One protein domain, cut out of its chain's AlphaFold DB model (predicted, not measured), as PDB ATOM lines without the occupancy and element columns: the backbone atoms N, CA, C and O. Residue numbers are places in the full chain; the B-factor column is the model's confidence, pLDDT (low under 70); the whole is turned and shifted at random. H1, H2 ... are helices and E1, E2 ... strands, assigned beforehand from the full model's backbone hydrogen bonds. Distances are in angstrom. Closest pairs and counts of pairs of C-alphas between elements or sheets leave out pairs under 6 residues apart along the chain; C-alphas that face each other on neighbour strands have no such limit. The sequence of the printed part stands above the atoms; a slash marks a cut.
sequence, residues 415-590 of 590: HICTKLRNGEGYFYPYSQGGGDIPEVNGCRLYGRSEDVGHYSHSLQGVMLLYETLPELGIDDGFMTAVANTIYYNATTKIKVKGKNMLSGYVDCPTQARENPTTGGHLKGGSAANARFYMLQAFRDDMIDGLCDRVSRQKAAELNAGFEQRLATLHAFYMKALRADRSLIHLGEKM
ATOM      1  N   HIS A 415      14.049 -20.738 -47.819       93.44
ATOM      2  CA  HIS A 415      14.321 -19.551 -47.021       93.44
ATOM      3  C   HIS A 415      15.690 -18.981 -47.376       93.44
ATOM      4  O   HIS A 415      16.708 -19.655 -47.199       93.44
ATOM      5  N   ILE A 416      15.710 -17.720 -47.810       95.25
ATOM      6  CA  ILE A 416      16.930 -16.922 -47.897       95.25
ATOM      7  C   ILE A 416      17.209 -16.310 -46.522       95.25
ATOM      8  O   ILE A 416      16.469 -15.464 -46.024       95.25
ATOM      9  N   CYS A 417      18.286 -16.762 -45.894       93.75
ATOM     10  CA  CYS A 417      18.751 -16.294 -44.602       93.75
ATOM     11  C   CYS A 417      19.873 -15.271 -44.784       93.75
ATOM     12  O   CYS A 417      20.977 -15.612 -45.210       93.75
ATOM     13  N   THR A 418      19.619 -14.035 -44.365       92.31
ATOM     14  CA  THR A 418      20.573 -12.912 -44.409       92.31
ATOM     15  C   THR A 418      21.509 -12.857 -43.198       92.31
ATOM     16  O   THR A 418      22.323 -11.950 -43.059       92.31
ATOM     17  N   LYS A 419      21.401 -13.826 -42.278       87.44
ATOM     18  CA  LYS A 419      22.166 -13.854 -41.020       87.44
ATOM     19  C   LYS A 419      23.492 -14.604 -41.111       87.44
ATOM     20  O   LYS A 419      24.130 -14.829 -40.078       87.44
ATOM     21  N   LEU A 420      23.902 -15.051 -42.298       87.31
ATOM     22  CA  LEU A 420      25.242 -15.602 -42.458       87.31
ATOM     23  C   LEU A 420      26.249 -14.451 -42.454       87.31
ATOM     24  O   LEU A 420      26.023 -13.393 -43.027       87.31
ATOM     25  N   ARG A 421      27.394 -14.656 -41.795       76.94
ATOM     26  CA  ARG A 421      28.429 -13.612 -41.685       76.94
ATOM     27  C   ARG A 421      28.985 -13.166 -43.041       76.94
ATOM     28  O   ARG A 421      29.474 -12.049 -43.140       76.94
ATOM     29  N   ASN A 422      28.906 -14.028 -44.054       78.06
ATOM     30  CA  ASN A 422      29.532 -13.826 -45.360       78.06
ATOM     31  C   ASN A 422      28.491 -13.761 -46.494       78.06
ATOM     32  O   ASN A 422      28.755 -14.253 -47.588       78.06
ATOM     33  N   GLY A 423      27.309 -13.197 -46.228       89.00
ATOM     34  CA  GLY A 423      26.263 -12.971 -47.229       89.00
ATOM     35  C   GLY A 423      24.964 -13.705 -46.921       89.00
ATOM     36  O   GLY A 423      24.659 -14.006 -45.770       89.00
ATOM     37  N   GLU A 424      24.186 -13.982 -47.956       95.38
ATOM     38  CA  GLU A 424      22.927 -14.715 -47.837       95.38
ATOM     39  C   GLU A 424      23.150 -16.218 -48.019       95.38
ATOM     40  O   GLU A 424      24.136 -16.641 -48.629       95.38
ATOM     41  N   GLY A 425      22.247 -17.034 -47.473       95.88
ATOM     42  CA  GLY A 425      22.215 -18.475 -47.710       95.88
ATOM     43  C   GLY A 425      20.806 -18.987 -47.953       95.88
ATOM     44  O   GLY A 425      19.865 -18.477 -47.357       95.88
ATOM     45  N   TYR A 426      20.660 -20.000 -48.799       96.06
ATOM     46  CA  TYR A 426      19.392 -20.631 -49.128       96.06
ATOM     47  C   TYR A 426      19.220 -21.974 -48.404       96.06
ATOM     48  O   TYR A 426      20.015 -22.895 -48.576       96.06
ATOM     49  N   PHE A 427      18.152 -22.098 -47.618       94.25
ATOM     50  CA  PHE A 427      17.845 -23.267 -46.791       94.25
ATOM     51  C   PHE A 427      16.452 -23.800 -47.119       94.25
ATOM     52  O   PHE A 427      15.517 -23.014 -47.233       94.25
ATOM     53  N   TYR A 428      16.274 -25.119 -47.196       93.19
ATOM     54  CA  TYR A 428      14.979 -25.746 -47.490       93.19
ATOM     55  C   TYR A 428      14.805 -27.078 -46.719       93.19
ATOM     56  O   TYR A 428      15.803 -27.676 -46.298       93.19
ATOM     57  N   PRO A 429      13.559 -27.539 -46.483       90.44
ATOM     58  CA  PRO A 429      13.290 -28.782 -45.758       90.44
ATOM     59  C   PRO A 429      13.536 -30.022 -46.634       90.44
ATOM     60  O   PRO A 429      13.499 -29.932 -47.854       90.44
ATOM     61  N   TYR A 430      13.704 -31.204 -46.029       83.69
ATOM     62  CA  TYR A 430      13.850 -32.475 -46.772       83.69
ATOM     63  C   TYR A 430      12.691 -32.737 -47.751       83.69
ATOM     64  O   TYR A 430      12.859 -33.203 -48.878       83.69
ATOM     65  N   SER A 431      11.480 -32.463 -47.282       78.88
ATOM     66  CA  SER A 431      10.239 -32.669 -48.014       78.88
ATOM     67  C   SER A 431       9.243 -31.595 -47.623       78.88
ATOM     68  O   SER A 431       9.341 -31.005 -46.550       78.88
ATOM     69  N   GLN A 432       8.244 -31.402 -48.469       71.00
ATOM     70  CA  GLN A 432       7.234 -30.357 -48.310       71.00
ATOM     71  C   GLN A 432       6.218 -30.657 -47.201       71.00
ATOM     72  O   GLN A 432       5.516 -29.763 -46.741       71.00
ATOM     73  N   GLY A 433       6.152 -31.915 -46.749       60.34
ATOM     74  CA  GLY A 433       5.278 -32.347 -45.663       60.34
ATOM     75  C   GLY A 433       5.732 -31.781 -44.323       60.34
ATOM     76  O   GLY A 433       6.651 -32.320 -43.704       60.34
ATOM     77  N   GLY A 434       5.091 -30.703 -43.876       54.47
ATOM     78  CA  GLY A 434       5.473 -30.075 -42.618       54.47
ATOM     79  C   GLY A 434       4.572 -28.961 -42.102       54.47
ATOM     80  O   GLY A 434       5.122 -28.077 -41.471       54.47
ATOM     81  N   GLY A 435       3.251 -28.994 -42.327       62.28
ATOM     82  CA  GLY A 435       2.312 -28.025 -41.731       62.28
ATOM     83  C   GLY A 435       2.738 -26.554 -41.874       62.28
ATOM     84  O   GLY A 435       3.506 -26.205 -42.769       62.28
ATOM     85  N   ASP A 436       2.256 -25.691 -40.979       76.44
ATOM     86  CA  ASP A 436       2.770 -24.325 -40.874       76.44
ATOM     87  C   ASP A 436       4.233 -24.361 -40.416       76.44
ATOM     88  O   ASP A 436       4.544 -24.889 -39.345       76.44
ATOM     89  N   ILE A 437       5.138 -23.793 -41.217       85.06
ATOM     90  CA  ILE A 437       6.565 -23.698 -40.889       85.06
ATOM     91  C   ILE A 437       6.755 -22.506 -39.941       85.06
ATOM     92  O   ILE A 437       6.593 -21.365 -40.378       85.06
ATOM     93  N   PRO A 438       7.119 -22.713 -38.659       88.50
ATOM     94  CA  PRO A 438       7.265 -21.609 -37.723       88.50
ATOM     95  C   PRO A 438       8.392 -20.667 -38.143       88.50
ATOM     96  O   PRO A 438       9.472 -21.110 -38.545       88.50
ATOM     97  N   GLU A 439       8.175 -19.368 -37.967       90.31
ATOM     98  CA  GLU A 439       9.215 -18.358 -38.144       90.31
ATOM     99  C   GLU A 439       9.709 -17.850 -36.793       90.31
ATOM    100  O   GLU A 439       8.944 -17.383 -35.951       90.31
ATOM    101  N   VAL A 440      11.023 -17.918 -36.586       90.38
ATOM    102  CA  VAL A 440      11.681 -17.404 -35.384       90.38
ATOM    103  C   VAL A 440      12.789 -16.457 -35.802       90.38
ATOM    104  O   VAL A 440      13.689 -16.812 -36.562       90.38
ATOM    105  N   ASN A 441      12.732 -15.223 -35.301       87.19
ATOM    106  CA  ASN A 441      13.660 -14.153 -35.665       87.19
ATOM    107  C   ASN A 441      13.767 -13.941 -37.195       87.19
ATOM    108  O   ASN A 441      14.857 -13.663 -37.684       87.19
ATOM    109  N   GLY A 442      12.691 -14.132 -37.963       86.44
ATOM    110  CA  GLY A 442      12.723 -14.024 -39.429       86.44
ATOM    111  C   GLY A 442      13.440 -15.177 -40.143       86.44
ATOM    112  O   GLY A 442      13.836 -15.025 -41.291       86.44
ATOM    113  N   CYS A 443      13.650 -16.313 -39.470       90.81
ATOM    114  CA  CYS A 443      14.114 -17.549 -40.094       90.81
ATOM    115  C   CYS A 443      13.071 -18.651 -39.937       90.81
ATOM    116  O   CYS A 443      12.550 -18.857 -38.839       90.81
ATOM    117  N   ARG A 444      12.844 -19.402 -41.013       90.75
ATOM    118  CA  ARG A 444      11.993 -20.593 -41.001       90.75
ATOM    119  C   ARG A 444      12.652 -21.730 -40.221       90.75
ATOM    120  O   ARG A 444      13.853 -21.968 -40.368       90.75
ATOM    121  N   LEU A 445      11.868 -22.410 -39.387       89.31
ATOM    122  CA  LEU A 445      12.285 -23.573 -38.608       89.31
ATOM    123  C   LEU A 445      11.657 -24.839 -39.184       89.31
ATOM    124  O   LEU A 445      10.498 -25.155 -38.921       89.31
ATOM    125  N   TYR A 446      12.432 -25.587 -39.959       88.81
ATOM    126  CA  TYR A 446      11.935 -26.796 -40.600       88.81
ATOM    127  C   TYR A 446      11.819 -27.946 -39.596       88.81
ATOM    128  O   TYR A 446      12.752 -28.217 -38.843       88.81
ATOM    129  N   GLY A 447      10.705 -28.688 -39.632       83.19
ATOM    130  CA  GLY A 447      10.551 -29.910 -38.829       83.19
ATOM    131  C   GLY A 447      11.634 -30.953 -39.136       83.19
ATOM    132  O   GLY A 447      12.074 -31.691 -38.255       83.19
ATOM    133  N   ARG A 448      12.111 -30.966 -40.387       84.56
ATOM    134  CA  ARG A 448      13.303 -31.691 -40.819       84.56
ATOM    135  C   ARG A 448      14.013 -30.919 -41.930       84.56
ATOM    136  O   ARG A 448      13.515 -30.864 -43.056       84.56
ATOM    137  N   SER A 449      15.191 -30.381 -41.628       87.38
ATOM    138  CA  SER A 449      16.102 -29.883 -42.663       87.38
ATOM    139  C   SER A 449      16.591 -31.010 -43.559       87.38
ATOM    140  O   SER A 449      16.623 -32.179 -43.162       87.38
ATOM    141  N   GLU A 450      17.010 -30.640 -44.760       87.69
ATOM    142  CA  GLU A 450      17.675 -31.557 -45.669       87.69
ATOM    143  C   GLU A 450      19.038 -32.009 -45.111       87.69
ATOM    144  O   GLU A 450      19.768 -31.216 -44.508       87.69
ATOM    145  N   ASP A 451      19.397 -33.284 -45.284       86.56
ATOM    146  CA  ASP A 451      20.741 -33.751 -44.938       86.56
ATOM    147  C   ASP A 451      21.760 -33.444 -46.036       86.56
ATOM    148  O   ASP A 451      21.441 -33.366 -47.218       86.56
ATOM    149  N   VAL A 452      23.024 -33.290 -45.640       84.94
ATOM    150  CA  VAL A 452      24.139 -32.940 -46.538       84.94
ATOM    151  C   VAL A 452      24.234 -33.893 -47.741       84.94
ATOM    152  O   VAL A 452      24.579 -33.465 -48.844       84.94
ATOM    153  N   GLY A 453      23.900 -35.175 -47.556       84.25
ATOM    154  CA  GLY A 453      23.901 -36.170 -48.625       84.25
ATOM    155  C   GLY A 453      22.827 -35.872 -49.665       84.25
ATOM    156  O   GLY A 453      23.148 -35.645 -50.833       84.25
ATOM    157  N   HIS A 454      21.565 -35.834 -49.250       86.56
ATOM    158  CA  HIS A 454      20.430 -35.532 -50.126       86.56
ATOM    159  C   HIS A 454      20.485 -34.119 -50.724       86.56
ATOM    160  O   HIS A 454      20.196 -33.967 -51.910       86.56
ATOM    161  N   TYR A 455      20.976 -33.113 -49.994       89.88
ATOM    162  CA  TYR A 455      21.206 -31.778 -50.551       89.88
ATOM    163  C   TYR A 455      22.174 -31.835 -51.744       89.88
ATOM    164  O   TYR A 455      21.959 -31.198 -52.774       89.88
ATOM    165  N   SER A 456      23.230 -32.651 -51.649       87.62
ATOM    166  CA  SER A 456      24.175 -32.843 -52.758       87.62
ATOM    167  C   SER A 456      23.576 -33.589 -53.960       87.62
ATOM    168  O   SER A 456      24.133 -33.531 -55.055       87.62
ATOM    169  N   HIS A 457      22.467 -34.315 -53.772       87.06
ATOM    170  CA  HIS A 457      21.698 -34.901 -54.872       87.06
ATOM    171  C   HIS A 457      20.871 -33.829 -55.577       87.06
ATOM    172  O   HIS A 457      20.995 -33.694 -56.789       87.06
ATOM    173  N   SER A 458      20.141 -33.005 -54.820       89.88
ATOM    174  CA  SER A 458      19.421 -31.833 -55.337       89.88
ATOM    175  C   SER A 458      20.313 -30.924 -56.188       89.88
ATOM    176  O   SER A 458      19.897 -30.449 -57.243       89.88
ATOM    177  N   LEU A 459      21.567 -30.720 -55.763       90.81
ATOM    178  CA  LEU A 459      22.514 -29.855 -56.467       90.81
ATOM    179  C   LEU A 459      22.842 -30.332 -57.892       90.81
ATOM    180  O   LEU A 459      23.224 -29.512 -58.719       90.81
ATOM    181  N   GLN A 460      22.670 -31.620 -58.210       87.69
ATOM    182  CA  GLN A 460      22.878 -32.117 -59.575       87.69
ATOM    183  C   GLN A 460      21.878 -31.476 -60.539       87.69
ATOM    184  O   GLN A 460      22.291 -30.862 -61.516       87.69
ATOM    185  N   GLY A 461      20.581 -31.542 -60.222       90.69
ATOM    186  CA  GLY A 461      19.538 -30.865 -60.993       90.69
ATOM    187  C   GLY A 461      19.713 -29.346 -61.027       90.69
ATOM    188  O   GLY A 461      19.605 -28.739 -62.089       90.69
ATOM    189  N   VAL A 462      20.073 -28.735 -59.893       94.38
ATOM    190  CA  VAL A 462      20.303 -27.279 -59.795       94.38
ATOM    191  C   VAL A 462      21.455 -26.811 -60.685       94.38
ATOM    192  O   VAL A 462      21.342 -25.766 -61.314       94.38
ATOM    193  N   MET A 463      22.543 -27.578 -60.794       92.12
ATOM    194  CA  MET A 463      23.629 -27.247 -61.722       92.12
ATOM    195  C   MET A 463      23.149 -27.213 -63.174       92.12
ATOM    196  O   MET A 463      23.500 -26.300 -63.914       92.12
ATOM    197  N   LEU A 464      22.318 -28.178 -63.574       92.50
ATOM    198  CA  LEU A 464      21.775 -28.208 -64.929       92.50
ATOM    199  C   LEU A 464      20.851 -27.017 -65.166       92.50
ATOM    200  O   LEU A 464      20.950 -26.391 -66.215       92.50
ATOM    201  N   LEU A 465      20.021 -26.651 -64.184       96.38
ATOM    202  CA  LEU A 465      19.191 -25.445 -64.243       96.38
ATOM    203  C   LEU A 465      20.040 -24.182 -64.411       96.38
ATOM    204  O   LEU A 465      19.771 -23.388 -65.307       96.38
ATOM    205  N   TYR A 466      21.112 -24.043 -63.630       96.88
ATOM    206  CA  TYR A 466      22.051 -22.929 -63.750       96.88
ATOM    207  C   TYR A 466      22.687 -22.843 -65.148       96.88
ATOM    208  O   TYR A 466      22.883 -21.755 -65.684       96.88
ATOM    209  N   GLU A 467      23.036 -23.976 -65.761       94.62
ATOM    210  CA  GLU A 467      23.649 -24.030 -67.097       94.62
ATOM    211  C   GLU A 467      22.642 -23.845 -68.247       94.62
ATOM    212  O   GLU A 467      23.042 -23.568 -69.382       94.62
ATOM    213  N   THR A 468      21.350 -24.054 -68.000       95.38
ATOM    214  CA  THR A 468      20.311 -24.107 -69.043       95.38
ATOM    215  C   THR A 468      19.422 -22.878 -69.032       95.38
ATOM    216  O   THR A 468      19.356 -22.195 -70.044       95.38
ATOM    217  N   LEU A 469      18.797 -22.592 -67.892       96.44
ATOM    218  CA  LEU A 469      17.753 -21.584 -67.724       96.44
ATOM    219  C   LEU A 469      18.030 -20.721 -66.471       96.44
ATOM    220  O   LEU A 469      17.185 -20.659 -65.569       96.44
ATOM    221  N   PRO A 470      19.217 -20.087 -66.347       95.88
ATOM    222  CA  PRO A 470      19.570 -19.295 -65.162       95.88
ATOM    223  C   PRO A 470      18.587 -18.147 -64.887       95.88
ATOM    224  O   PRO A 470      18.337 -17.796 -63.736       95.88
ATOM    225  N   GLU A 471      17.981 -17.590 -65.935       95.88
ATOM    226  CA  GLU A 471      17.001 -16.507 -65.882       95.88
ATOM    227  C   GLU A 471      15.690 -16.885 -65.176       95.88
ATOM    228  O   GLU A 471      14.902 -16.002 -64.847       95.88
ATOM    229  N   LEU A 472      15.458 -18.175 -64.900       96.56
ATOM    230  CA  LEU A 472      14.338 -18.638 -64.074       96.56
ATOM    231  C   LEU A 472      14.611 -18.529 -62.561       96.56
ATOM    232  O   LEU A 472      13.800 -18.988 -61.760       96.56
ATOM    233  N   GLY A 473      15.731 -17.918 -62.160       94.44
ATOM    234  CA  GLY A 473      16.074 -17.633 -60.761       94.44
ATOM    235  C   GLY A 473      17.184 -18.511 -60.183       94.44
ATOM    236  O   GLY A 473      17.532 -18.357 -59.014       94.44
ATOM    237  N   ILE A 474      17.769 -19.412 -60.980       96.62
ATOM    238  CA  ILE A 474      18.973 -20.176 -60.617       96.62
ATOM    239  C   ILE A 474      20.193 -19.454 -61.201       96.62
ATOM    240  O   ILE A 474      20.883 -19.963 -62.080       96.62
ATOM    241  N   ASP A 475      20.420 -18.228 -60.744       96.25
ATOM    242  CA  ASP A 475      21.484 -17.349 -61.226       96.25
ATOM    243  C   ASP A 475      22.745 -17.397 -60.337       96.25
ATOM    244  O   ASP A 475      22.869 -18.200 -59.406       96.25
ATOM    245  N   ASP A 476      23.718 -16.531 -60.634       97.06
ATOM    246  CA  ASP A 476      24.958 -16.395 -59.864       97.06
ATOM    247  C   ASP A 476      24.714 -16.034 -58.393       97.06
ATOM    248  O   ASP A 476      25.428 -16.524 -57.511       97.06
ATOM    249  N   GLY A 477      23.715 -15.190 -58.117       96.81
ATOM    250  CA  GLY A 477      23.359 -14.779 -56.763       96.81
ATOM    251  C   GLY A 477      22.822 -15.962 -55.964       96.81
ATOM    252  O   GLY A 477      23.314 -16.254 -54.869       96.81
ATOM    253  N   PHE A 478      21.894 -16.714 -56.555       97.25
ATOM    254  CA  PHE A 478      21.348 -17.924 -55.953       97.25
ATOM    255  C   PHE A 478      22.428 -18.987 -55.704       97.25
ATOM    256  O   PHE A 478      22.538 -19.519 -54.596       97.25
ATOM    257  N   MET A 479      23.276 -19.273 -56.695       97.56
ATOM    258  CA  MET A 479      24.348 -20.263 -56.543       97.56
ATOM    259  C   MET A 479      25.384 -19.848 -55.488       97.56
ATOM    260  O   MET A 479      25.882 -20.698 -54.744       97.56
ATOM    261  N   THR A 480      25.650 -18.547 -55.349       97.31
ATOM    262  CA  THR A 480      26.474 -18.002 -54.257       97.31
ATOM    263  C   THR A 480      25.806 -18.211 -52.894       97.31
ATOM    264  O   THR A 480      26.466 -18.645 -51.945       97.31
ATOM    265  N   ALA A 481      24.490 -17.995 -52.784       97.38
ATOM    266  CA  ALA A 481      23.745 -18.276 -51.557       97.38
ATOM    267  C   ALA A 481      23.791 -19.770 -51.187       97.38
ATOM    268  O   ALA A 481      24.006 -20.132 -50.025       97.38
ATOM    269  N   VAL A 482      23.676 -20.670 -52.166       96.31
ATOM    270  CA  VAL A 482      23.861 -22.113 -51.952       96.31
ATOM    271  C   VAL A 482      25.284 -22.422 -51.462       96.31
ATOM    272  O   VAL A 482      25.442 -23.144 -50.476       96.31
ATOM    273  N   ALA A 483      26.320 -21.840 -52.077       95.94
ATOM    274  CA  ALA A 483      27.708 -22.013 -51.642       95.94
ATOM    275  C   ALA A 483      27.924 -21.572 -50.185       95.94
ATOM    276  O   ALA A 483      28.481 -22.323 -49.381       95.94
ATOM    277  N   ASN A 484      27.394 -20.408 -49.804       96.12
ATOM    278  CA  ASN A 484      27.446 -19.901 -48.431       96.12
ATOM    279  C   ASN A 484      26.733 -20.815 -47.427       96.12
ATOM    280  O   ASN A 484      27.212 -21.009 -46.309       96.12
ATOM    281  N   THR A 485      25.608 -21.402 -47.830       94.31
ATOM    282  CA  THR A 485      24.811 -22.326 -47.007       94.31
ATOM    283  C   THR A 485      25.597 -23.584 -46.665       94.31
ATOM    284  O   THR A 485      25.665 -23.989 -45.498       94.31
ATOM    285  N   ILE A 486      26.222 -24.195 -47.672       93.50
ATOM    286  CA  ILE A 486      27.024 -25.404 -47.480       93.50
ATOM    287  C   ILE A 486      28.304 -25.082 -46.714       93.50
ATOM    288  O   ILE A 486      28.635 -25.804 -45.774       93.50
ATOM    289  N   TYR A 487      28.981 -23.979 -47.040       92.31
ATOM    290  CA  TYR A 487      30.165 -23.541 -46.307       92.31
ATOM    291  C   TYR A 487      29.865 -23.342 -44.816       92.31
ATOM    292  O   TYR A 487      30.589 -23.847 -43.954       92.31
ATOM    293  N   TYR A 488      28.763 -22.655 -44.489       91.06
ATOM    294  CA  TYR A 488      28.322 -22.462 -43.109       91.06
ATOM    295  C   TYR A 488      28.136 -23.801 -42.382       91.06
ATOM    296  O   TYR A 488      28.656 -23.976 -41.279       91.06
ATOM    297  N   ASN A 489      27.449 -24.759 -43.008       88.31
ATOM    298  CA  ASN A 489      27.171 -26.066 -42.407       88.31
ATOM    299  C   ASN A 489      28.405 -26.976 -42.312       88.31
ATOM    300  O   ASN A 489      28.494 -27.793 -41.396       88.31
ATOM    301  N   ALA A 490      29.377 -26.824 -43.213       86.19
ATOM    302  CA  ALA A 490      30.648 -27.543 -43.149       86.19
ATOM    303  C   ALA A 490      31.555 -27.024 -42.018       86.19
ATOM    304  O   ALA A 490      32.260 -27.798 -41.366       86.19
ATOM    305  N   THR A 491      31.505 -25.719 -41.745       85.31
ATOM    306  CA  THR A 491      32.433 -25.048 -40.822       85.31
ATOM    307  C   THR A 491      31.848 -24.809 -39.426       85.31
ATOM    308  O   THR A 491      32.606 -24.674 -38.459       85.31
ATOM    309  N   THR A 492      30.524 -24.829 -39.257       83.62
ATOM    310  CA  THR A 492      29.866 -24.494 -37.984       83.62
ATOM    311  C   THR A 492      29.492 -25.727 -37.163       83.62
ATOM    312  O   THR A 492      28.863 -26.663 -37.648       83.62
ATOM    313  N   LYS A 493      29.845 -25.719 -35.870       83.50
ATOM    314  CA  LYS A 493      29.380 -26.720 -34.898       83.50
ATOM    315  C   LYS A 493      28.126 -26.225 -34.191       83.50
ATOM    316  O   LYS A 493      28.071 -25.084 -33.742       83.50
ATOM    317  N   ILE A 494      27.179 -27.130 -34.011       83.69
ATOM    318  CA  ILE A 494      25.958 -26.928 -33.240       83.69
ATOM    319  C   ILE A 494      26.047 -27.663 -31.903       83.69
ATOM    320  O   ILE A 494      26.812 -28.623 -31.750       83.69
ATOM    321  N   LYS A 495      25.269 -27.220 -30.914       83.12
ATOM    322  CA  LYS A 495      25.234 -27.841 -29.586       83.12
ATOM    323  C   LYS A 495      24.042 -28.787 -29.485       83.12
ATOM    324  O   LYS A 495      22.910 -28.352 -29.323       83.12
ATOM    325  N   VAL A 496      24.306 -30.089 -29.495       78.94
ATOM    326  CA  VAL A 496      23.287 -31.137 -29.357       78.94
ATOM    327  C   VAL A 496      23.513 -31.883 -28.050       78.94
ATOM    328  O   VAL A 496      24.566 -32.489 -27.842       78.94
ATOM    329  N   LYS A 497      22.532 -31.843 -27.137       79.88
ATOM    330  CA  LYS A 497      22.598 -32.519 -25.822       79.88
ATOM    331  C   LYS A 497      23.900 -32.211 -25.060       79.88
ATOM    332  O   LYS A 497      24.552 -33.102 -24.520       79.88
ATOM    333  N   GLY A 498      24.312 -30.940 -25.073       82.00
ATOM    334  CA  GLY A 498      25.527 -30.469 -24.404       82.00
ATOM    335  C   GLY A 498      26.842 -30.725 -25.150       82.00
ATOM    336  O   GLY A 498      27.878 -30.267 -24.680       82.00
ATOM    337  N   LYS A 499      26.823 -31.405 -26.305       82.31
ATOM    338  CA  LYS A 499      28.017 -31.693 -27.114       82.31
ATOM    339  C   LYS A 499      28.057 -30.820 -28.361       82.31
ATOM    340  O   LYS A 499      27.053 -30.691 -29.053       82.31
ATOM    341  N   ASN A 500      29.230 -30.277 -28.668       84.00
ATOM    342  CA  ASN A 500      29.457 -29.558 -29.917       84.00
ATOM    343  C   ASN A 500      29.762 -30.560 -31.034       84.00
ATOM    344  O   ASN A 500      30.743 -31.301 -30.946       84.00
ATOM    345  N   MET A 501      28.937 -30.582 -32.075       79.88
ATOM    346  CA  MET A 501      29.082 -31.481 -33.221       79.88
ATOM    347  C   MET A 501      28.574 -30.823 -34.504       79.88
ATOM    348  O   MET A 501      27.914 -29.792 -34.447       79.88
ATOM    349  N   LEU A 502      28.905 -31.392 -35.662       76.75
ATOM    350  CA  LEU A 502      28.266 -30.991 -36.916       76.75
ATOM    351  C   LEU A 502      26.822 -31.499 -36.918       76.75
ATOM    352  O   LEU A 502      26.565 -32.593 -36.409       76.75
ATOM    353  N   SER A 503      25.906 -30.720 -37.498       75.06
ATOM    354  CA  SER A 503      24.514 -31.156 -37.656       75.06
ATOM    355  C   SER A 503      24.439 -32.378 -38.571       75.06
ATOM    356  O   SER A 503      23.756 -33.359 -38.278       75.06
ATOM    357  N   GLY A 504      25.191 -32.331 -39.677       77.50
ATOM    358  CA  GLY A 504      25.002 -33.241 -40.803       77.50
ATOM    359  C   GLY A 504      23.744 -32.914 -41.624       77.50
ATOM    360  O   GLY A 504      23.575 -33.430 -42.727       77.50
ATOM    361  N   TYR A 505      22.909 -32.007 -41.125       86.88
ATOM    362  CA  TYR A 505      21.839 -31.356 -41.857       86.88
ATOM    363  C   TYR A 505      22.254 -29.951 -42.266       86.88
ATOM    364  O   TYR A 505      23.175 -29.374 -41.685       86.88
ATOM    365  N   VAL A 506      21.586 -29.429 -43.287       89.38
ATOM    366  CA  VAL A 506      21.786 -28.078 -43.800       89.38
ATOM    367  C   VAL A 506      20.827 -27.143 -43.065       89.38
ATOM    368  O   VAL A 506      19.761 -26.791 -43.562       89.38
ATOM    369  N   ASP A 507      21.191 -26.787 -41.834       89.19
ATOM    370  CA  ASP A 507      20.375 -25.944 -40.957       89.19
ATOM    371  C   ASP A 507      20.761 -24.468 -41.114       89.19
ATOM    372  O   ASP A 507      21.944 -24.126 -41.215       89.19
ATOM    373  N   CYS A 508      19.773 -23.568 -41.081       91.38
ATOM    374  CA  CYS A 508      20.050 -22.135 -40.984       91.38
ATOM    375  C   CYS A 508      20.568 -21.780 -39.573       91.38
ATOM    376  O   CYS A 508      20.280 -22.506 -38.617       91.38
ATOM    377  N   PRO A 509      21.275 -20.647 -39.378       91.31
ATOM    378  CA  PRO A 509      21.839 -20.287 -38.075       91.31
ATOM    379  C   PRO A 509      20.835 -20.232 -36.927       91.31
ATOM    380  O   PRO A 509      21.162 -20.597 -35.797       91.31
ATOM    381  N   THR A 510      19.613 -19.776 -37.205       91.81
ATOM    382  CA  THR A 510      18.563 -19.737 -36.189       91.81
ATOM    383  C   THR A 510      18.117 -21.151 -35.831       91.81
ATOM    384  O   THR A 510      18.092 -21.490 -34.653       91.81
ATOM    385  N   GLN A 511      17.853 -22.015 -36.815       89.69
ATOM    386  CA  GLN A 511      17.455 -23.400 -36.559       89.69
ATOM    387  C   GLN A 511      18.543 -24.189 -35.831       89.69
ATOM    388  O   GLN A 511      18.266 -24.819 -34.817       89.69
ATOM    389  N   ALA A 512      19.793 -24.061 -36.267       89.06
ATOM    390  CA  ALA A 512      20.963 -24.643 -35.621       89.06
ATOM    391  C   ALA A 512      21.081 -24.296 -34.118       89.06
ATOM    392  O   ALA A 512      21.663 -25.066 -33.349       89.06
ATOM    393  N   ARG A 513      20.547 -23.138 -33.702       89.12
ATOM    394  CA  ARG A 513      20.559 -22.657 -32.316       89.12
ATOM    395  C   ARG A 513      19.306 -23.045 -31.535       89.12
ATOM    396  O   ARG A 513      19.437 -23.531 -30.416       89.12
ATOM    397  N   GLU A 514      18.127 -22.787 -32.094       88.56
ATOM    398  CA  GLU A 514      16.844 -22.928 -31.393       88.56
ATOM    399  C   GLU A 514      16.330 -24.372 -31.412       88.56
ATOM    400  O   GLU A 514      15.854 -24.881 -30.400       88.56
ATOM    401  N   ASN A 515      16.437 -25.044 -32.562       86.00
ATOM    402  CA  ASN A 515      15.918 -26.391 -32.773       86.00
ATOM    403  C   ASN A 515      16.806 -27.175 -33.758       86.00
ATOM    404  O   ASN A 515      16.402 -27.418 -34.899       86.00
ATOM    405  N   PRO A 516      18.042 -27.526 -33.364       85.81
ATOM    406  CA  PRO A 516      18.956 -28.226 -34.254       85.81
ATOM    407  C   PRO A 516      18.377 -29.570 -34.690       85.81
ATOM    408  O   PRO A 516      17.939 -30.365 -33.852       85.81
ATOM    409  N   THR A 517      18.444 -29.863 -35.988       83.06
ATOM    410  CA  THR A 517      18.003 -31.157 -36.510       83.06
ATOM    411  C   THR A 517      18.939 -32.248 -35.984       83.06
ATOM    412  O   THR A 517      20.161 -32.142 -36.075       83.06
ATOM    413  N   THR A 518      18.388 -33.317 -35.397       70.50
ATOM    414  CA  THR A 518      19.200 -34.427 -34.873       70.50
ATOM    415  C   THR A 518      18.761 -35.752 -35.480       70.50
ATOM    416  O   THR A 518      17.609 -36.155 -35.367       70.50
ATOM    417  N   GLY A 519      19.696 -36.470 -36.104       58.88
ATOM    418  CA  GLY A 519      19.462 -37.817 -36.620       58.88
ATOM    419  C   GLY A 519      20.752 -38.625 -36.600       58.88
ATOM    420  O   GLY A 519      21.800 -38.166 -37.044       58.88
ATOM    421  N   GLY A 520      20.699 -39.833 -36.037       48.66
ATOM    422  CA  GLY A 520      21.871 -40.654 -35.706       48.66
ATOM    423  C   GLY A 520      22.656 -41.239 -36.890       48.66
ATOM    424  O   GLY A 520      23.535 -42.067 -36.658       48.66
ATOM    425  N   HIS A 521      22.360 -40.840 -38.128       49.47
ATOM    426  CA  HIS A 521      22.882 -41.460 -39.350       49.47
ATOM    427  C   HIS A 521      24.214 -40.862 -39.837       49.47
ATOM    428  O   HIS A 521      24.880 -41.466 -40.670       49.47
ATOM    429  N   LEU A 522      24.649 -39.718 -39.294       49.28
ATOM    430  CA  LEU A 522      25.765 -38.938 -39.853       49.28
ATOM    431  C   LEU A 522      27.037 -38.938 -39.001       49.28
ATOM    432  O   LEU A 522      27.877 -38.054 -39.133       49.28
ATOM    433  N   LYS A 523      27.254 -39.976 -38.183       45.22
ATOM    434  CA  LYS A 523      28.463 -40.130 -37.344       45.22
ATOM    435  C   LYS A 523      29.805 -40.226 -38.115       45.22
ATOM    436  O   LYS A 523      30.822 -40.515 -37.495       45.22
ATOM    437  N   GLY A 524      29.839 -39.963 -39.423       48.50
ATOM    438  CA  GLY A 524      31.068 -39.915 -40.226       48.50
ATOM    439  C   GLY A 524      30.955 -39.247 -41.605       48.50
ATOM    440  O   GLY A 524      31.891 -39.356 -42.394       48.50
ATOM    441  N   GLY A 525      29.839 -38.585 -41.930       52.62
ATOM    442  CA  GLY A 525      29.670 -37.904 -43.217       52.62
ATOM    443  C   GLY A 525      30.247 -36.493 -43.161       52.62
ATOM    444  O   GLY A 525      29.589 -35.595 -42.651       52.62
ATOM    445  N   SER A 526      31.475 -36.294 -43.645       62.72
ATOM    446  CA  SER A 526      31.992 -34.942 -43.889       62.72
ATOM    447  C   SER A 526      31.313 -34.352 -45.126       62.72
ATOM    448  O   SER A 526      31.118 -35.075 -46.103       62.72
ATOM    449  N   ALA A 527      31.019 -33.048 -45.126       68.88
ATOM    450  CA  ALA A 527      30.600 -32.335 -46.335       68.88
ATOM    451  C   ALA A 527      31.649 -32.447 -47.462       68.88
ATOM    452  O   ALA A 527      31.284 -32.428 -48.633       68.88
ATOM    453  N   ALA A 528      32.926 -32.675 -47.123       68.12
ATOM    454  CA  ALA A 528      33.980 -32.982 -48.095       68.12
ATOM    455  C   ALA A 528      33.772 -34.307 -48.858       68.12
ATOM    456  O   ALA A 528      34.300 -34.481 -49.952       68.12
ATOM    457  N   ASN A 529      32.993 -35.245 -48.305       66.50
ATOM    458  CA  ASN A 529      32.631 -36.491 -48.994       66.50
ATOM    459  C   ASN A 529      31.430 -36.312 -49.936       66.50
ATOM    460  O   ASN A 529      31.022 -37.269 -50.589       66.50
ATOM    461  N   ALA A 530      30.804 -35.136 -49.938       75.25
ATOM    462  CA  ALA A 530      29.635 -34.850 -50.745       75.25
ATOM    463  C   ALA A 530      30.011 -34.039 -51.992       75.25
ATOM    464  O   ALA A 530      31.110 -33.498 -52.127       75.25
ATOM    465  N   ARG A 531      29.068 -33.956 -52.930       79.25
ATOM    466  CA  ARG A 531      29.262 -33.342 -54.247       79.25
ATOM    467  C   ARG A 531      29.154 -31.816 -54.164       79.25
ATOM    468  O   ARG A 531      28.218 -31.266 -54.719       79.25
ATOM    469  N   PHE A 532      30.061 -31.148 -53.446       91.81
ATOM    470  CA  PHE A 532      30.033 -29.685 -53.250       91.81
ATOM    471  C   PHE A 532      31.260 -28.937 -53.779       91.81
ATOM    472  O   PHE A 532      31.252 -27.712 -53.802       91.81
ATOM    473  N   TYR A 533      32.298 -29.639 -54.240       94.12
ATOM    474  CA  TYR A 533      33.548 -29.019 -54.709       94.12
ATOM    475  C   TYR A 533      33.338 -28.087 -55.911       94.12
ATOM    476  O   TYR A 533      34.043 -27.094 -56.042       94.12
ATOM    477  N   MET A 534      32.314 -28.326 -56.741       92.75
ATOM    478  CA  MET A 534      31.943 -27.418 -57.834       92.75
ATOM    479  C   MET A 534      31.527 -26.019 -57.350       92.75
ATOM    480  O   MET A 534      31.626 -25.062 -58.111       92.75
ATOM    481  N   LEU A 535      31.072 -25.880 -56.095       96.25
ATOM    482  CA  LEU A 535      30.672 -24.590 -55.518       96.25
ATOM    483  C   LEU A 535      31.870 -23.660 -55.276       96.25
ATOM    484  O   LEU A 535      31.670 -22.466 -55.068       96.25
ATOM    485  N   GLN A 536      33.097 -24.174 -55.407       96.75
ATOM    486  CA  GLN A 536      34.317 -23.373 -55.517       96.75
ATOM    487  C   GLN A 536      34.212 -22.298 -56.608       96.75
ATOM    488  O   GLN A 536      34.773 -21.218 -56.471       96.75
ATOM    489  N   ALA A 537      33.434 -22.553 -57.666       96.94
ATOM    490  CA  ALA A 537      33.188 -21.579 -58.722       96.94
ATOM    491  C   ALA A 537      32.448 -20.323 -58.242       96.94
ATOM    492  O   ALA A 537      32.558 -19.295 -58.899       96.94
ATOM    493  N   PHE A 538      31.697 -20.399 -57.137       96.75
ATOM    494  CA  PHE A 538      30.876 -19.312 -56.582       96.75
ATOM    495  C   PHE A 538      31.422 -18.779 -55.250       96.75
ATOM    496  O   PHE A 538      30.986 -17.734 -54.773       96.75
ATOM    497  N   ARG A 539      32.383 -19.491 -54.652       95.12
ATOM    498  CA  ARG A 539      33.022 -19.136 -53.388       95.12
ATOM    499  C   ARG A 539      34.465 -19.654 -53.363       95.12
ATOM    500  O   ARG A 539      34.681 -20.858 -53.266       95.12
ATOM    501  N   ASP A 540      35.439 -18.746 -53.404       94.44
ATOM    502  CA  ASP A 540      36.860 -19.085 -53.608       94.44
ATOM    503  C   ASP A 540      37.533 -19.837 -52.428       94.44
ATOM    504  O   ASP A 540      38.631 -20.357 -52.584       94.44
ATOM    505  N   ASP A 541      36.909 -19.957 -51.255       93.31
ATOM    506  CA  ASP A 541      37.424 -20.743 -50.114       93.31
ATOM    507  C   ASP A 541      36.597 -22.016 -49.848       93.31
ATOM    508  O   ASP A 541      36.671 -22.611 -48.769       93.31
ATOM    509  N   MET A 542      35.772 -22.442 -50.811       94.75
ATOM    510  CA  MET A 542      34.808 -23.522 -50.615       94.75
ATOM    511  C   MET A 542      35.470 -24.863 -50.285       94.75
ATOM    512  O   MET A 542      35.083 -25.511 -49.313       94.75
ATOM    513  N   ILE A 543      36.455 -25.293 -51.078       94.06
ATOM    514  CA  ILE A 543      37.116 -26.598 -50.902       94.06
ATOM    515  C   ILE A 543      37.831 -26.671 -49.548       94.06
ATOM    516  O   ILE A 543      37.697 -27.667 -48.829       94.06
ATOM    517  N   ASP A 544      38.517 -25.597 -49.161       91.38
ATOM    518  CA  ASP A 544      39.167 -25.496 -47.855       91.38
ATOM    519  C   ASP A 544      38.142 -25.539 -46.717       91.38
ATOM    520  O   ASP A 544      38.309 -26.299 -45.763       91.38
ATOM    521  N   GLY A 545      37.026 -24.814 -46.848       89.81
ATOM    522  CA  GLY A 545      35.929 -24.840 -45.879       89.81
ATOM    523  C   GLY A 545      35.287 -26.220 -45.714       89.81
ATOM    524  O   GLY A 545      34.972 -26.628 -44.594       89.81
ATOM    525  N   LEU A 546      35.139 -26.979 -46.805       90.19
ATOM    526  CA  LEU A 546      34.677 -28.371 -46.759       90.19
ATOM    527  C   LEU A 546      35.660 -29.271 -45.992       90.19
ATOM    528  O   LEU A 546      35.236 -30.204 -45.301       90.19
ATOM    529  N   CYS A 547      36.960 -28.987 -46.097       88.75
ATOM    530  CA  CYS A 547      38.041 -29.771 -45.502       88.75
ATOM    531  C   CYS A 547      38.462 -29.323 -44.092       88.75
ATOM    532  O   CYS A 547      39.169 -30.076 -43.424       88.75
ATOM    533  N   ASP A 548      38.003 -28.166 -43.601       84.94
ATOM    534  CA  ASP A 548      38.421 -27.543 -42.326       84.94
ATOM    535  C   ASP A 548      38.348 -28.490 -41.111       84.94
ATOM    536  O   ASP A 548      39.061 -28.345 -40.116       84.94
ATOM    537  N   ARG A 549      37.460 -29.488 -41.167       78.75
ATOM    538  CA  ARG A 549      37.158 -30.386 -40.043       78.75
ATOM    539  C   ARG A 549      37.739 -31.791 -40.169       78.75
ATOM    540  O   ARG A 549      37.526 -32.600 -39.263       78.75
ATOM    541  N   VAL A 550      38.457 -32.099 -41.246       83.12
ATOM    542  CA  VAL A 550      39.192 -33.365 -41.379       83.12
ATOM    543  C   VAL A 550      40.685 -33.131 -41.146       83.12
ATOM    544  O   VAL A 550      41.177 -32.011 -41.247       83.12
ATOM    545  N   SER A 551      41.432 -34.177 -40.780       85.81
ATOM    546  CA  SER A 551      42.886 -34.036 -40.641       85.81
ATOM    547  C   SER A 551      43.504 -33.632 -41.980       85.81
ATOM    548  O   SER A 551      42.988 -33.993 -43.034       85.81
ATOM    549  N   ARG A 552      44.653 -32.949 -41.959       88.19
ATOM    550  CA  ARG A 552      45.370 -32.573 -43.189       88.19
ATOM    551  C   ARG A 552      45.654 -33.776 -44.094       88.19
ATOM    552  O   ARG A 552      45.497 -33.681 -45.305       88.19
ATOM    553  N   GLN A 553      46.022 -34.912 -43.498       89.44
ATOM    554  CA  GLN A 553      46.194 -36.170 -44.221       89.44
ATOM    555  C   GLN A 553      44.885 -36.605 -44.888       89.44
ATOM    556  O   GLN A 553      44.878 -36.926 -46.071       89.44
ATOM    557  N   LYS A 554      43.763 -36.553 -44.159       88.06
ATOM    558  CA  LYS A 554      42.470 -36.943 -44.715       88.06
ATOM    559  C   LYS A 554      41.976 -35.978 -45.796       88.06
ATOM    560  O   LYS A 554      41.412 -36.433 -46.782       88.06
ATOM    561  N   ALA A 555      42.201 -34.675 -45.639       88.50
ATOM    562  CA  ALA A 555      41.917 -33.685 -46.674       88.50
ATOM    563  C   ALA A 555      42.718 -33.980 -47.948       88.50
ATOM    564  O   ALA A 555      42.146 -34.005 -49.030       88.50
ATOM    565  N   ALA A 556      44.016 -34.277 -47.822       88.25
ATOM    566  CA  ALA A 556      44.857 -34.641 -48.960       88.25
ATOM    567  C   ALA A 556      44.356 -35.914 -49.664       88.25
ATOM    568  O   ALA A 556      44.238 -35.919 -50.885       88.25
ATOM    569  N   GLU A 557      43.996 -36.956 -48.905       88.38
ATOM    570  CA  GLU A 557      43.391 -38.183 -49.448       88.38
ATOM    571  C   GLU A 557      42.081 -37.905 -50.198       88.38
ATOM    572  O   GLU A 557      41.866 -38.442 -51.280       88.38
ATOM    573  N   LEU A 558      41.191 -37.086 -49.624       88.81
ATOM    574  CA  LEU A 558      39.912 -36.746 -50.249       88.81
ATOM    575  C   LEU A 558      40.121 -35.916 -51.514       88.81
ATOM    576  O   LEU A 558      39.557 -36.244 -52.549       88.81
ATOM    577  N   ASN A 559      40.974 -34.893 -51.461       91.19
ATOM    578  CA  ASN A 559      41.240 -34.005 -52.592       91.19
ATOM    579  C   ASN A 559      41.968 -34.710 -53.748       91.19
ATOM    580  O   ASN A 559      41.860 -34.265 -54.888       91.19
ATOM    581  N   ALA A 560      42.702 -35.791 -53.473       90.81
ATOM    582  CA  ALA A 560      43.299 -36.661 -54.487       90.81
ATOM    583  C   ALA A 560      42.291 -37.655 -55.102       90.81
ATOM    584  O   ALA A 560      42.563 -38.246 -56.151       90.81
ATOM    585  N   GLY A 561      41.119 -37.832 -54.484       89.81
ATOM    586  CA  GLY A 561      40.051 -38.687 -54.989       89.81
ATOM    587  C   GLY A 561      39.562 -38.252 -56.372       89.81
ATOM    588  O   GLY A 561      39.520 -37.063 -56.686       89.81
ATOM    589  N   PHE A 562      39.188 -39.229 -57.203       89.62
ATOM    590  CA  PHE A 562      38.675 -38.987 -58.555       89.62
ATOM    591  C   PHE A 562      37.517 -37.975 -58.564       89.62
ATOM    592  O   PHE A 562      37.583 -36.972 -59.274       89.62
ATOM    593  N   GLU A 563      36.487 -38.203 -57.739       88.69
ATOM    594  CA  GLU A 563      35.284 -37.360 -57.715       88.69
ATOM    595  C   GLU A 563      35.615 -35.906 -57.345       88.69
ATOM    596  O   GLU A 563      35.086 -34.972 -57.948       88.69
ATOM    597  N   GLN A 564      36.514 -35.707 -56.376       91.94
ATOM    598  CA  GLN A 564      36.949 -34.387 -55.926       91.94
ATOM    599  C   GLN A 564      37.790 -33.683 -56.991       91.94
ATOM    600  O   GLN A 564      37.515 -32.525 -57.288       91.94
ATOM    601  N   ARG A 565      38.759 -34.366 -57.619       94.44
ATOM    602  CA  ARG A 565      39.557 -33.788 -58.716       94.44
ATOM    603  C   ARG A 565      38.685 -33.379 -59.895       94.44
ATOM    604  O   ARG A 565      38.824 -32.261 -60.392       94.44
ATOM    605  N   LEU A 566      37.749 -34.240 -60.295       94.56
ATOM    606  CA  LEU A 566      36.793 -33.931 -61.351       94.56
ATOM    607  C   LEU A 566      35.922 -32.724 -60.991       94.56
ATOM    608  O   LEU A 566      35.755 -31.819 -61.805       94.56
ATOM    609  N   ALA A 567      35.388 -32.674 -59.771       94.25
ATOM    610  CA  ALA A 567      34.563 -31.557 -59.328       94.25
ATOM    611  C   ALA A 567      35.354 -30.239 -59.210       94.25
ATOM    612  O   ALA A 567      34.809 -29.192 -59.556       94.25
ATOM    613  N   THR A 568      36.623 -30.280 -58.787       95.75
ATOM    614  CA  THR A 568      37.524 -29.116 -58.796       95.75
ATOM    615  C   THR A 568      37.773 -28.625 -60.219       95.75
ATOM    616  O   THR A 568      37.643 -27.432 -60.481       95.75
ATOM    617  N   LEU A 569      38.065 -29.522 -61.168       96.56
ATOM    618  CA  LEU A 569      38.249 -29.135 -62.570       96.56
ATOM    619  C   LEU A 569      36.956 -28.556 -63.167       96.56
ATOM    620  O   LEU A 569      36.979 -27.531 -63.843       96.56
ATOM    621  N   HIS A 570      35.806 -29.148 -62.841       96.12
ATOM    622  CA  HIS A 570      34.503 -28.619 -63.236       96.12
ATOM    623  C   HIS A 570      34.211 -27.237 -62.634       96.12
ATOM    624  O   HIS A 570      33.541 -26.424 -63.265       96.12
ATOM    625  N   ALA A 571      34.727 -26.921 -61.442       96.88
ATOM    626  CA  ALA A 571      34.597 -25.581 -60.873       96.88
ATOM    627  C   ALA A 571      35.292 -24.514 -61.737       96.88
ATOM    628  O   ALA A 571      34.758 -23.415 -61.884       96.88
ATOM    629  N   PHE A 572      36.430 -24.833 -62.369       97.38
ATOM    630  CA  PHE A 572      37.067 -23.928 -63.333       97.38
ATOM    631  C   PHE A 572      36.193 -23.697 -64.566       97.38
ATOM    632  O   PHE A 572      36.043 -22.550 -64.986       97.38
ATOM    633  N   TYR A 573      35.569 -24.753 -65.104       97.56
ATOM    634  CA  TYR A 573      34.584 -24.607 -66.182       97.56
ATOM    635  C   TYR A 573      33.449 -23.672 -65.770       97.56
ATOM    636  O   TYR A 573      33.167 -22.712 -66.476       97.56
ATOM    637  N   MET A 574      32.849 -23.893 -64.600       96.81
ATOM    638  CA  MET A 574      31.754 -23.056 -64.108       96.81
ATOM    639  C   MET A 574      32.195 -21.600 -63.914       96.81
ATOM    640  O   MET A 574      31.467 -20.687 -64.289       96.81
ATOM    641  N   LYS A 575      33.405 -21.354 -63.394       96.44
ATOM    642  CA  LYS A 575      33.966 -19.999 -63.254       96.44
ATOM    643  C   LYS A 575      34.168 -19.320 -64.615       96.44
ATOM    644  O   LYS A 575      33.896 -18.129 -64.737       96.44
ATOM    645  N   ALA A 576      34.587 -20.066 -65.636       96.88
ATOM    646  CA  ALA A 576      34.691 -19.562 -67.002       96.88
ATOM    647  C   ALA A 576      33.309 -19.320 -67.640       96.88
ATOM    648  O   ALA A 576      33.103 -18.278 -68.255       96.88
ATOM    649  N   LEU A 577      32.345 -20.223 -67.429       96.44
ATOM    650  CA  LEU A 577      30.964 -20.095 -67.903       96.44
ATOM    651  C   LEU A 577      30.276 -18.851 -67.323       96.44
ATOM    652  O   LEU A 577      29.548 -18.162 -68.027       96.44
ATOM    653  N   ARG A 578      30.532 -18.525 -66.049       95.38
ATOM    654  CA  ARG A 578      30.049 -17.290 -65.405       95.38
ATOM    655  C   ARG A 578      30.493 -16.028 -66.145       95.38
ATOM    656  O   ARG A 578      29.726 -15.079 -66.250       95.38
ATOM    657  N   ALA A 579      31.727 -16.022 -66.645       95.06
ATOM    658  CA  ALA A 579      32.276 -14.904 -67.405       95.06
ATOM    659  C   ALA A 579      31.810 -14.899 -68.871       95.06
ATOM    660  O   ALA A 579      31.717 -13.837 -69.481       95.06
ATOM    661  N   ASP A 580      31.523 -16.073 -69.435       95.50
ATOM    662  CA  ASP A 580      31.138 -16.261 -70.829       95.50
ATOM    663  C   ASP A 580      30.071 -17.357 -70.947       95.50
ATOM    664  O   ASP A 580      30.373 -18.550 -71.021       95.50
ATOM    665  N   ARG A 581      28.801 -16.942 -70.999       93.25
ATOM    666  CA  ARG A 581      27.653 -17.859 -71.086       93.25
ATOM    667  C   ARG A 581      27.559 -18.606 -72.421       93.25
ATOM    668  O   ARG A 581      26.740 -19.515 -72.526       93.25
ATOM    669  N   SER A 582      28.374 -18.251 -73.420       92.31
ATOM    670  CA  SER A 582      28.457 -18.978 -74.696       92.31
ATOM    671  C   SER A 582      29.425 -20.169 -74.656       92.31
ATOM    672  O   SER A 582      29.488 -20.947 -75.609       92.31
ATOM    673  N   LEU A 583      30.175 -20.326 -73.559       95.94
ATOM    674  CA  LEU A 583      31.180 -21.368 -73.391       95.94
ATOM    675  C   LEU A 583      30.560 -22.774 -73.394       95.94
ATOM    676  O   LEU A 583      29.779 -23.130 -72.507       95.94
ATOM    677  N   ILE A 584      30.987 -23.620 -74.335       96.50
ATOM    678  CA  ILE A 584      30.554 -25.025 -74.391       96.50
ATOM    679  C   ILE A 584      31.389 -25.873 -73.430       96.50
ATOM    680  O   ILE A 584      30.839 -26.671 -72.672       96.50
ATOM    681  N   HIS A 585      32.708 -25.699 -73.431       97.00
ATOM    682  CA  HIS A 585      33.619 -26.407 -72.537       97.00
ATOM    683  C   HIS A 585      34.874 -25.582 -72.247       97.00
ATOM    684  O   HIS A 585      35.281 -24.736 -73.040       97.00
ATOM    685  N   LEU A 586      35.538 -25.867 -71.128       94.94
ATOM    686  CA  LEU A 586      36.727 -25.139 -70.683       94.94
ATOM    687  C   LEU A 586      37.893 -25.232 -71.676       94.94
ATOM    688  O   LEU A 586      38.643 -24.270 -71.804       94.94
ATOM    689  N   GLY A 587      37.998 -26.334 -72.430       87.69
ATOM    690  CA  GLY A 587      39.022 -26.507 -73.469       87.69
ATOM    691  C   GLY A 587      39.035 -25.421 -74.559       87.69
ATOM    692  O   GLY A 587      40.031 -25.286 -75.250       87.69
ATOM    693  N   GLU A 588      37.979 -24.610 -74.704       89.25
ATOM    694  CA  GLU A 588      37.981 -23.453 -75.618       89.25
ATOM    695  C   GLU A 588      38.818 -22.264 -75.104       89.25
ATOM    696  O   GLU A 588      39.067 -21.313 -75.845       89.25
ATOM    697  N   LYS A 589      39.194 -22.275 -73.820       82.75
ATOM    698  CA  LYS A 589      39.975 -21.223 -73.149       82.75
ATOM    699  C   LYS A 589      41.381 -21.695 -72.751       82.75
ATOM    700  O   LYS A 589      42.120 -20.896 -72.177       82.75
ATOM    701  N   MET A 590      41.702 -22.974 -72.976       74.56
ATOM    702  CA  MET A 590      42.942 -23.628 -72.535       74.56
ATOM    703  C   MET A 590      44.011 -23.698 -73.616       74.56
ATOM    704  O   MET A 590      43.647 -23.718 -74.811       74.56
TER     705      MET A 590
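This is residues 415 to 590 of the 590 residues of an uncharacterized protein of Opitutae bacterium (UniProt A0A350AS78). The helix H2 forms the core, with the hairpin of strands E1 and E2 on one side of it and the short helices H4 and H5 on the other; the long helix H7 packs on H4. H1 runs near H2 and H7, H6 lies at an outer corner by H5 and H7, and the small hairpin E3 and E4, with H3 beside E3, makes one end of the longest axis, residues 580 to 590 the other. The printed part has 176 residues, with named elements in the order E1 E2 H1 H2 E3 E4 H3 H4 H5 H6 H7, and its class is mostly helix; both two-stranded sheets, E1 - E2 and E3 - E4, are antiparallel. It is compact, with a radius of gyration of the C-alphas of 16.5 A and spans of 52 by 41 by 27 A.

E1, residues 415 to 420, begins at C-alpha 415 (14.321, -19.551, -47.021), and E2 is residues 423 to 427. H1, residues 452 to 468, is 24.5 A long with a kink of 29 degrees near residue 459. H2, residues 476 to 491, is 22.2 A long and begins at C-alpha 476 (24.958, -16.395, -59.864). E3 is residues 494 to 496, E4 499 to 501, H3 509 to 514, H4 533 to 537, H5 542 to 547 and H6 552 to 559. H7, residues 562 to 579, is 26.4 A long and ends at C-alpha 579 (32.276, -14.904, -67.405).

H4 is the hub. It touches H7, closest C-alphas Met 534 and Ala 571, 4.4 A, and H2, Ala 483 and Leu 535, 5.5 A, where H2 uses residues 479 to 483 alone. H4 and H5 touch only at the corner, closest C-alphas Gln 536 and Met 542, 4.9 A. H2 and H5 touch, closest C-alphas Ala 490 and Leu 546, 5.5 A, at a shallow tilt of 16 degrees, the same way. The closest C-alphas of E2 and H2 are Gly 425 and Ala 481, 4.1 A. In the hairpin E1 and E2, N 417 and O 425 are 2.8 A apart, within hydrogen-bond range; in the hairpin E3 and E4, N 494 and O 501 are 2.8 A apart. The closest C-alphas of E3 and H3 are Ile 494 and Ala 512, 6.0 A. H1 is near H2 and H7. H6 is close but not clearly touching to H5, closest C-alphas Cys 547 and Ala 555, 5.6 A. Every O i to N i+4 pair is within hydrogen-bond range in H2, H3, H5 and H6; H1 has 11 of 13, H7 13 of 14, and H4 0 of 1, with 2 of 2 O i to N i+3 pairs.

The C-alphas farthest apart, of Gly 498 and Glu 588, are 53.2 A apart. The printed part has no cut. The links E2 to H1 and H3 to H4 are long. Mean pLDDT of the printed part is 87.3; residues 433 to 435 and 519 to 529 are under 70.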